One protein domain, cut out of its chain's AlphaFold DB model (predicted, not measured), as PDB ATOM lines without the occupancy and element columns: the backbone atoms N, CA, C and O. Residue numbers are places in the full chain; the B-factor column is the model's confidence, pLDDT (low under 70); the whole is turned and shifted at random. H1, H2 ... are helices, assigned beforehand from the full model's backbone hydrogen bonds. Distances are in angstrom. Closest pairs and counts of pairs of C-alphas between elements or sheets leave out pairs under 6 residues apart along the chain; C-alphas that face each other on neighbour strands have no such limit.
ATOM      1  N   ALA A  45     -64.692 -42.183  71.931       94.81
ATOM      2  CA  ALA A  45     -63.911 -41.281  72.770       94.81
ATOM      3  C   ALA A  45     -64.139 -41.540  74.268       94.81
ATOM      4  O   ALA A  45     -63.182 -41.606  75.031       94.81
ATOM      5  N   GLN A  46     -65.393 -41.758  74.679       95.94
ATOM      6  CA  GLN A  46     -65.718 -42.101  76.066       95.94
ATOM      7  C   GLN A  46     -65.150 -43.465  76.466       95.94
ATOM      8  O   GLN A  46     -64.699 -43.642  77.595       95.94
ATOM      9  N   MET A  47     -65.171 -44.444  75.557       96.25
ATOM     10  CA  MET A  47     -64.561 -45.743  75.823       96.25
ATOM     11  C   MET A  47     -63.051 -45.623  76.029       96.25
ATOM     12  O   MET A  47     -62.538 -46.186  76.994       96.25
ATOM     13  N   ASP A  48     -62.362 -44.889  75.156       96.50
ATOM     14  CA  ASP A  48     -60.919 -44.675  75.257       96.50
ATOM     15  C   ASP A  48     -60.568 -43.962  76.577       96.50
ATOM     16  O   ASP A  48     -59.705 -44.431  77.314       96.50
ATOM     17  N   GLU A  49     -61.324 -42.923  76.956       98.00
ATOM     18  CA  GLU A  49     -61.153 -42.206  78.229       98.00
ATOM     19  C   GLU A  49     -61.291 -43.130  79.451       98.00
ATOM     20  O   GLU A  49     -60.462 -43.098  80.364       98.00
ATOM     21  N   VAL A  50     -62.311 -43.995  79.466       97.75
ATOM     22  CA  VAL A  50     -62.519 -44.959  80.557       97.75
ATOM     23  C   VAL A  50     -61.355 -45.948  80.652       97.75
ATOM     24  O   VAL A  50     -60.868 -46.225  81.751       97.75
ATOM     25  N   MET A  51     -60.887 -46.474  79.517       98.12
ATOM     26  CA  MET A  51     -59.789 -47.445  79.492       98.12
ATOM     27  C   MET A  51     -58.462 -46.815  79.921       98.12
ATOM     28  O   MET A  51     -57.722 -47.427  80.696       98.12
ATOM     29  N   ASP A  52     -58.186 -45.586  79.487       98.31
ATOM     30  CA  ASP A  52     -56.998 -44.834  79.892       98.31
ATOM     31  C   ASP A  52     -57.027 -44.513  81.392       98.31
ATOM     32  O   ASP A  52     -56.031 -44.710  82.095       98.31
ATOM     33  N   ALA A  53     -58.186 -44.113  81.925       98.19
ATOM     34  CA  ALA A  53     -58.361 -43.863  83.354       98.19
ATOM     35  C   ALA A  53     -58.113 -45.124  84.200       98.19
ATOM     36  O   ALA A  53     -57.483 -45.050  85.262       98.19
ATOM     37  N   TRP A  54     -58.561 -46.297  83.742       98.31
ATOM     38  CA  TRP A  54     -58.275 -47.567  84.415       98.31
ATOM     39  C   TRP A  54     -56.801 -47.949  84.310       98.31
ATOM     40  O   TRP A  54     -56.194 -48.308  85.317       98.31
ATOM     41  N   SER A  55     -56.198 -47.805  83.128       98.44
ATOM     42  CA  SER A  55     -54.768 -48.046  82.916       98.44
ATOM     43  C   SER A  55     -53.919 -47.221  83.888       98.44
ATOM     44  O   SER A  55     -53.046 -47.770  84.565       98.44
ATOM     45  N   ALA A  56     -54.232 -45.928  84.027       98.50
ATOM     46  CA  ALA A  56     -53.568 -45.029  84.964       98.50
ATOM     47  C   ALA A  56     -53.831 -45.412  86.428       98.50
ATOM     48  O   ALA A  56     -52.907 -45.429  87.236       98.50
ATOM     49  N   SER A  57     -55.074 -45.762  86.772       98.56
ATOM     50  CA  SER A  57     -55.455 -46.137  88.139       98.56
ATOM     51  C   SER A  57     -54.759 -47.402  88.632       98.56
ATOM     52  O   SER A  57     -54.400 -47.470  89.804       98.56
ATOM     53  N   LEU A  58     -54.565 -48.388  87.753       98.44
ATOM     54  CA  LEU A  58     -53.932 -49.667  88.077       98.44
ATOM     55  C   LEU A  58     -52.413 -49.666  87.822       98.44
ATOM     56  O   LEU A  58     -51.736 -50.616  88.206       98.44
ATOM     57  N   GLY A  59     -51.861 -48.639  87.168       98.25
ATOM     58  CA  GLY A  59     -50.436 -48.588  86.812       98.25
ATOM     59  C   GLY A  59     -50.024 -49.660  85.797       98.25
ATOM     60  O   GLY A  59     -48.896 -50.152  85.830       98.25
ATOM     61  N   VAL A  60     -50.943 -50.053  84.916       98.31
ATOM     62  CA  VAL A  60     -50.729 -51.080  83.880       98.31
ATOM     63  C   VAL A  60     -50.936 -50.485  82.491       98.31
ATOM     64  O   VAL A  60     -51.175 -49.290  82.358       98.31
ATOM     65  N   ASN A  61     -50.836 -51.306  81.445       97.69
ATOM     66  CA  ASN A  61     -51.177 -50.928  80.072       97.69
ATOM     67  C   ASN A  61     -52.340 -51.787  79.543       97.69
ATOM     68  O   ASN A  61     -52.717 -52.785  80.157       97.69
ATOM     69  N   CYS A  62     -52.866 -51.449  78.361       97.69
ATOM     70  CA  CYS A  62     -54.028 -52.116  77.760       97.69
ATOM     71  C   CYS A  62     -53.846 -53.638  77.621       97.69
ATOM     72  O   CYS A  62     -54.804 -54.396  77.753       97.69
ATOM     73  N   SER A  63     -52.615 -54.095  77.358       97.38
ATOM     74  CA  SER A  63     -52.312 -55.516  77.163       97.38
ATOM     75  C   SER A  63     -52.347 -56.332  78.453       97.38
ATOM     76  O   SER A  63     -52.325 -57.556  78.384       97.38
ATOM     77  N   HIS A  64     -52.436 -55.690  79.619       98.00
ATOM     78  CA  HIS A  64     -52.666 -56.392  80.874       98.00
ATOM     79  C   HIS A  64     -54.040 -57.072  80.871       98.00
ATOM     80  O   HIS A  64     -54.123 -58.273  81.090       98.00
ATOM     81  N   CYS A  65     -55.094 -56.337  80.502       98.06
ATOM     82  CA  CYS A  65     -56.463 -56.856  80.492       98.06
ATOM     83  C   CYS A  65     -56.926 -57.341  79.112       98.06
ATOM     84  O   CYS A  65     -57.783 -58.213  79.026       98.06
ATOM     85  N   HIS A  66     -56.400 -56.787  78.018       98.31
ATOM     86  CA  HIS A  66     -56.880 -57.091  76.668       98.31
ATOM     87  C   HIS A  66     -55.899 -57.927  75.848       98.31
ATOM     88  O   HIS A  66     -54.673 -57.836  75.987       98.31
ATOM     89  N   THR A  67     -56.453 -58.699  74.917       97.44
ATOM     90  CA  THR A  67     -55.700 -59.366  73.854       97.44
ATOM     91  C   THR A  67     -55.616 -58.468  72.624       97.44
ATOM     92  O   THR A  67     -56.619 -57.975  72.102       97.44
ATOM     93  N   ARG A  68     -54.390 -58.229  72.145       94.12
ATOM     94  CA  ARG A  68     -54.135 -57.360  70.991       94.12
ATOM     95  C   ARG A  68     -54.837 -57.918  69.752       94.12
ATOM     96  O   ARG A  68     -54.685 -59.086  69.424       94.12
ATOM     97  N   GLY A  69     -55.592 -57.068  69.062       94.25
ATOM     98  CA  GLY A  69     -56.383 -57.467  67.894       94.25
ATOM     99  C   GLY A  69     -57.748 -58.077  68.233       94.25
ATOM    100  O   GLY A  69     -58.579 -58.199  67.338       94.25
ATOM    101  N   ASN A  70     -58.026 -58.386  69.506       96.38
ATOM    102  CA  ASN A  70     -59.342 -58.831  69.962       96.38
ATOM    103  C   ASN A  70     -59.683 -58.291  71.362       96.38
ATOM    104  O   ASN A  70     -59.730 -59.024  72.348       96.38
ATOM    105  N   TYR A  71     -59.979 -56.993  71.446       96.19
ATOM    106  CA  TYR A  71     -60.333 -56.320  72.705       96.19
ATOM    107  C   TYR A  71     -61.630 -56.843  73.350       96.19
ATOM    108  O   TYR A  71     -61.835 -56.690  74.557       96.19
ATOM    109  N   ALA A  72     -62.494 -57.489  72.563       96.88
ATOM    110  CA  ALA A  72     -63.748 -58.062  73.033       96.88
ATOM    111  C   ALA A  72     -63.569 -59.414  73.749       96.88
ATOM    112  O   ALA A  72     -64.459 -59.790  74.510       96.88
ATOM    113  N   ALA A  73     -62.446 -60.115  73.561       97.75
ATOM    114  CA  ALA A  73     -62.189 -61.406  74.202       97.75
ATOM    115  C   ALA A  73     -62.167 -61.304  75.733       97.75
ATOM    116  O   ALA A  73     -61.698 -60.306  76.280       97.75
ATOM    117  N   ASP A  74     -62.677 -62.340  76.397       97.00
ATOM    118  CA  ASP A  74     -62.574 -62.561  77.847       97.00
ATOM    119  C   ASP A  74     -61.597 -63.723  78.126       97.00
ATOM    120  O   ASP A  74     -61.853 -64.596  78.943       97.00
ATOM    121  N   ASP A  75     -60.490 -63.761  77.386       96.81
ATOM    122  CA  ASP A  75     -59.425 -64.770  77.487       96.81
ATOM    123  C   ASP A  75     -58.407 -64.476  78.603       96.81
ATOM    124  O   ASP A  75     -57.517 -65.288  78.855       96.81
ATOM    125  N   LYS A  76     -58.541 -63.322  79.265       98.06
ATOM    126  CA  LYS A  76     -57.715 -62.871  80.386       98.06
ATOM    127  C   LYS A  76     -58.558 -62.649  81.629       98.06
ATOM    128  O   LYS A  76     -59.526 -61.877  81.605       98.06
ATOM    129  N   ASP A  77     -58.150 -63.277  82.724       98.25
ATOM    130  CA  ASP A  77     -58.844 -63.190  84.010       98.25
ATOM    131  C   ASP A  77     -58.876 -61.751  84.541       98.25
ATOM    132  O   ASP A  77     -59.864 -61.330  85.143       98.25
ATOM    133  N   GLU A  78     -57.850 -60.953  84.242       98.31
ATOM    134  CA  GLU A  78     -57.731 -59.547  84.626       98.31
ATOM    135  C   GLU A  78     -58.921 -58.714  84.132       98.31
ATOM    136  O   GLU A  78     -59.445 -57.877  84.868       98.31
ATOM    137  N   LYS A  79     -59.421 -58.976  82.916       98.31
ATOM    138  CA  LYS A  79     -60.599 -58.285  82.373       98.31
ATOM    139  C   LYS A  79     -61.877 -58.668  83.114       98.31
ATOM    140  O   LYS A  79     -62.733 -57.817  83.368       98.31
ATOM    141  N   ILE A  80     -62.008 -59.942  83.476       98.38
ATOM    142  CA  ILE A  80     -63.152 -60.453  84.237       98.38
ATOM    143  C   ILE A  80     -63.145 -59.848  85.646       98.38
ATOM    144  O   ILE A  80     -64.189 -59.423  86.144       98.38
ATOM    145  N   ILE A  81     -61.972 -59.758  86.277       98.25
ATOM    146  CA  ILE A  81     -61.789 -59.109  87.580       98.25
ATOM    147  C   ILE A  81     -62.113 -57.617  87.483       98.25
ATOM    148  O   ILE A  81     -62.908 -57.131  88.283       98.25
ATOM    149  N   ALA A  82     -61.589 -56.903  86.483       98.06
ATOM    150  CA  ALA A  82     -61.881 -55.483  86.279       98.06
ATOM    151  C   ALA A  82     -63.391 -55.221  86.136       98.06
ATOM    152  O   ALA A  82     -63.918 -54.284  86.731       98.06
ATOM    153  N   ARG A  83     -64.119 -56.101  85.435       98.25
ATOM    154  CA  ARG A  83     -65.584 -56.026  85.327       98.25
ATOM    155  C   ARG A  83     -66.276 -56.182  86.683       98.25
ATOM    156  O   ARG A  83     -67.185 -55.415  86.985       98.25
ATOM    157  N   LYS A  84     -65.840 -57.140  87.505       98.50
ATOM    158  CA  LYS A  84     -66.358 -57.322  88.873       98.50
ATOM    159  C   LYS A  84     -66.071 -56.101  89.747       98.50
ATOM    160  O   LYS A  84     -66.952 -55.663  90.479       98.50
ATOM    161  N   MET A  85     -64.874 -55.526  89.635       98.31
ATOM    162  CA  MET A  85     -64.501 -54.316  90.371       98.31
ATOM    163  C   MET A  85     -65.345 -53.115  89.951       98.31
ATOM    164  O   MET A  85     -65.778 -52.366  90.817       98.31
ATOM    165  N   LEU A  86     -65.650 -52.969  88.658       98.19
ATOM    166  CA  LEU A  86     -66.536 -51.910  88.174       98.19
ATOM    167  C   LEU A  86     -67.948 -52.029  88.767       98.19
ATOM    168  O   LEU A  86     -68.504 -51.033  89.228       98.19
ATOM    169  N   VAL A  87     -68.511 -53.243  88.796       98.50
ATOM    170  CA  VAL A  87     -69.811 -53.497  89.442       98.50
ATOM    171  C   VAL A  87     -69.751 -53.124  90.922       98.50
ATOM    172  O   VAL A  87     -70.569 -52.333  91.378       98.50
ATOM    173  N   MET A  88     -68.729 -53.591  91.645       98.06
ATOM    174  CA  MET A  88     -68.534 -53.258  93.058       98.06
ATOM    175  C   MET A  88     -68.435 -51.742  93.291       98.06
ATOM    176  O   MET A  88     -69.063 -51.221  94.209       98.06
ATOM    177  N   THR A  89     -67.669 -51.006  92.478       97.38
ATOM    178  CA  THR A  89     -67.560 -49.546  92.629       97.38
ATOM    179  C   THR A  89     -68.878 -48.839  92.345       97.38
ATOM    180  O   THR A  89     -69.211 -47.891  93.053       97.38
ATOM    181  N   ASN A  90     -69.652 -49.309  91.361       96.25
ATOM    182  CA  ASN A  90     -70.977 -48.764  91.074       96.25
ATOM    183  C   ASN A  90     -71.925 -48.990  92.258       96.25
ATOM    184  O   ASN A  90     -72.568 -48.044  92.696       96.25
ATOM    185  N   GLU A  91     -71.942 -50.199  92.825       97.25
ATOM    186  CA  GLU A  91     -72.754 -50.533  94.000       97.25
ATOM    187  C   GLU A  91     -72.361 -49.706  95.231       97.25
ATOM    188  O   GLU A  91     -73.229 -49.215  95.950       97.25
ATOM    189  N   ILE A  92     -71.059 -49.520  95.485       96.69
ATOM    190  CA  ILE A  92     -70.589 -48.685  96.598       96.69
ATOM    191  C   ILE A  92     -71.033 -47.234  96.396       96.69
ATOM    192  O   ILE A  92     -71.553 -46.623  97.332       96.69
ATOM    193  N   ASN A  93     -70.847 -46.695  95.189       96.19
ATOM    194  CA  ASN A  93     -71.251 -45.333  94.863       96.19
ATOM    195  C   ASN A  93     -72.762 -45.152  95.011       96.19
ATOM    196  O   ASN A  93     -73.183 -44.226  95.684       96.19
ATOM    197  N   GLU A  94     -73.576 -46.057  94.473       94.50
ATOM    198  CA  GLU A  94     -75.035 -45.977  94.583       94.50
ATOM    199  C   GLU A  94     -75.521 -46.086  96.035       94.50
ATOM    200  O   GLU A  94     -76.422 -45.362  96.457       94.50
ATOM    201  N   LYS A  95     -74.925 -46.993  96.814       95.88
ATOM    202  CA  LYS A  95     -75.391 -47.301  98.167       95.88
ATOM    203  C   LYS A  95     -74.949 -46.283  99.213       95.88
ATOM    204  O   LYS A  95     -75.682 -46.052 100.174       95.88
ATOM    205  N   TYR A  96     -73.737 -45.749  99.082       95.31
ATOM    206  CA  TYR A  96     -73.097 -44.954 100.134       95.31
ATOM    207  C   TYR A  96     -72.819 -43.504  99.737       95.31
ATOM    208  O   TYR A  96     -72.604 -42.684 100.628       95.31
ATOM    209  N   PHE A  97     -72.842 -43.171  98.443       93.25
ATOM    210  CA  PHE A  97     -72.588 -41.820  97.954       93.25
ATOM    211  C   PHE A  97     -73.862 -41.234  97.321       93.25
ATOM    212  O   PHE A  97     -74.564 -41.864  96.537       93.25
ATOM    213  N   GLY A  98     -74.208 -40.010  97.716       84.19
ATOM    214  CA  GLY A  98     -75.330 -39.251  97.169       84.19
ATOM    215  C   GLY A  98     -74.905 -38.301  96.048       84.19
ATOM    216  O   GLY A  98     -73.723 -38.147  95.751       84.19
ATOM    217  N   LYS A  99     -75.884 -37.596  95.465       78.94
ATOM    218  CA  LYS A  99     -75.660 -36.619  94.380       78.94
ATOM    219  C   LYS A  99     -74.650 -35.517  94.720       78.94
ATOM    220  O   LYS A  99     -73.945 -35.070  93.825       78.94
ATOM    221  N   ASP A 100     -74.590 -35.105  95.986       85.25
ATOM    222  CA  ASP A 100     -73.745 -33.993  96.444       85.25
ATOM    223  C   ASP A 100     -72.451 -34.462  97.133       85.25
ATOM    224  O   ASP A 100     -71.708 -33.657  97.694       85.25
ATOM    225  N   SER A 101     -72.168 -35.768  97.113       85.06
ATOM    226  CA  SER A 101     -70.893 -36.322  97.570       85.06
ATOM    227  C   SER A 101     -70.009 -36.696  96.383       85.06
ATOM    228  O   SER A 101     -70.496 -36.903  95.275       85.06
ATOM    229  N   GLY A 102     -68.700 -36.813  96.616       88.75
ATOM    230  CA  GLY A 102     -67.802 -37.400  95.621       88.75
ATOM    231  C   GLY A 102     -68.169 -38.852  95.298       88.75
ATOM    232  O   GLY A 102     -69.046 -39.441  95.921       88.75
ATOM    233  N   THR A 103     -67.464 -39.445  94.344       93.94
ATOM    234  CA  THR A 103     -67.542 -40.879  94.052       93.94
ATOM    235  C   THR A 103     -66.195 -41.528  94.323       93.94
ATOM    236  O   THR A 103     -65.147 -40.876  94.277       93.94
ATOM    237  N   ILE A 104     -66.211 -42.825  94.608       95.38
ATOM    238  CA  ILE A 104     -65.001 -43.635  94.573       95.38
ATOM    239  C   ILE A 104     -64.808 -44.227  93.181       95.38
ATOM    240  O   ILE A 104     -65.762 -44.486  92.443       95.38
ATOM    241  N   GLY A 105     -63.556 -44.485  92.836       95.94
ATOM    242  CA  GLY A 105     -63.194 -45.202  91.623       95.94
ATOM    243  C   GLY A 105     -61.954 -46.050  91.848       95.94
ATOM    244  O   GLY A 105     -61.432 -46.137  92.960       95.94
ATOM    245  N   CYS A 106     -61.447 -46.646  90.772       97.81
ATOM    246  CA  CYS A 106     -60.259 -47.499  90.812       97.81
ATOM    247  C   CYS A 106     -59.079 -46.789  91.499       97.81
ATOM    248  O   CYS A 106     -58.433 -47.374  92.367       97.81
ATOM    249  N   MET A 107     -58.856 -45.509  91.170       97.75
ATOM    250  CA  MET A 107     -57.776 -44.683  91.718       97.75
ATOM    251  C   MET A 107     -57.840 -44.524  93.243       97.75
ATOM    252  O   MET A 107     -56.795 -44.475  93.882       97.75
ATOM    253  N   THR A 108     -59.038 -44.478  93.835       97.25
ATOM    254  CA  THR A 108     -59.215 -44.295  95.285       97.25
ATOM    255  C   THR A 108     -58.505 -45.385  96.087       97.25
ATOM    256  O   THR A 108     -57.925 -45.089  97.128       97.25
ATOM    257  N   CYS A 109     -58.531 -46.626  95.594       97.69
ATOM    258  CA  CYS A 109     -57.903 -47.768  96.259       97.69
ATOM    259  C   CYS A 109     -56.543 -48.108  95.643       97.69
ATOM    260  O   CYS A 109     -55.560 -48.238  96.361       97.69
ATOM    261  N   HIS A 110     -56.475 -48.244  94.317       98.31
ATOM    262  CA  HIS A 110     -55.268 -48.711  93.632       98.31
ATOM    263  C   HIS A 110     -54.146 -47.675  93.615       98.31
ATOM    264  O   HIS A 110     -52.975 -48.045  93.640       98.31
ATOM    265  N   ASN A 111     -54.485 -46.383  93.566       97.81
ATOM    266  CA  ASN A 111     -53.528 -45.278  93.609       97.81
ATOM    267  C   ASN A 111     -52.309 -45.466  92.672       97.81
ATOM    268  O   ASN A 111     -51.154 -45.299  93.075       97.81
TER     269      ASN A 111
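What this domain is: This is residues 45 to 111 of the 116 residues of the protein "C-type cytochrome" of Bacteroidia bacterium (UniProt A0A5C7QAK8). One long helix, H3, makes one side of an elongated domain, and three shorter helices lie along its other side: H2 packs on the first turn of H3, H4 comes near H3 at Thr 89, and H1 is set crosswise to H3 and apart from it, packing on H4. The two links that lead into and out of H3 reach past its ends and fold back, and residues 45 to 50 of H1 stick out. The 67 printed residues hold four named helices, in the order H1, H2, H3, H4, and no named strand; the class is all helix. The whole is only just compact, close to loose, with a radius of gyration of the C-alphas of 13.1 A, and spans 41 by 22 by 18 A.

How they stand to each other: Begin with H3, residues 77 to 96, the longest helix. Look at its residues 77 to 79: with these alone it touches H2, residues 62 to 65, and the closest C-alphas are those of Cys 65 and Lys 79, 4.8 A apart. Farther along, at Thr 89, H3 is close but not clearly touching H4, residues 106 to 110, with the closest C-alphas, those of Thr 89 and Cys 106, 7.8 A apart. H4 touches H1, residues 45 to 58, which meets it with residues 54 to 58 alone; the C-alphas of Ser 57 and Met 107 come closest, at 4.5 A. H1 and H2 are close but not clearly touching, with the C-alphas of Ser 55 and Cys 62 closest at 6.6 A. H1 and H3 are apart, and so are H2 and H4. Check the backbone O and N atoms: in H1, H3 and H4 every O i to N i+4 pair is within hydrogen-bond range, while H2 is too short for such a pair and has its 1 O i to N i+3 pair within range.

Where its parts are: Find C-alpha 77 at (-58.844, -63.190, 84.010); from there H3 runs 28.2 A to C-alpha 96 at (-73.097, -44.954, 100.134). H1 starts at C-alpha 45, at (-63.911, -41.281, 72.770), and covers 20.1 A to Leu 58. H2, from Cys 62 to Cys 65, and H4, from Cys 106 to His 110, are short; H4 ends with C-alpha 110 at (-55.268, -48.711, 93.632).

The domain as a whole: The two C-alphas farthest apart, those of Gly 69 and Asp 100, are 40.8 A from each other. The printed part has no cut. The link from H2 to H3 is long, with 11 residues; that from H3 to H4 is short, with 9; that from H1 to H2 is tight, with 3. In the B-factor column the mean pLDDT of the printed part is 96.3, and no printed residue is under 70.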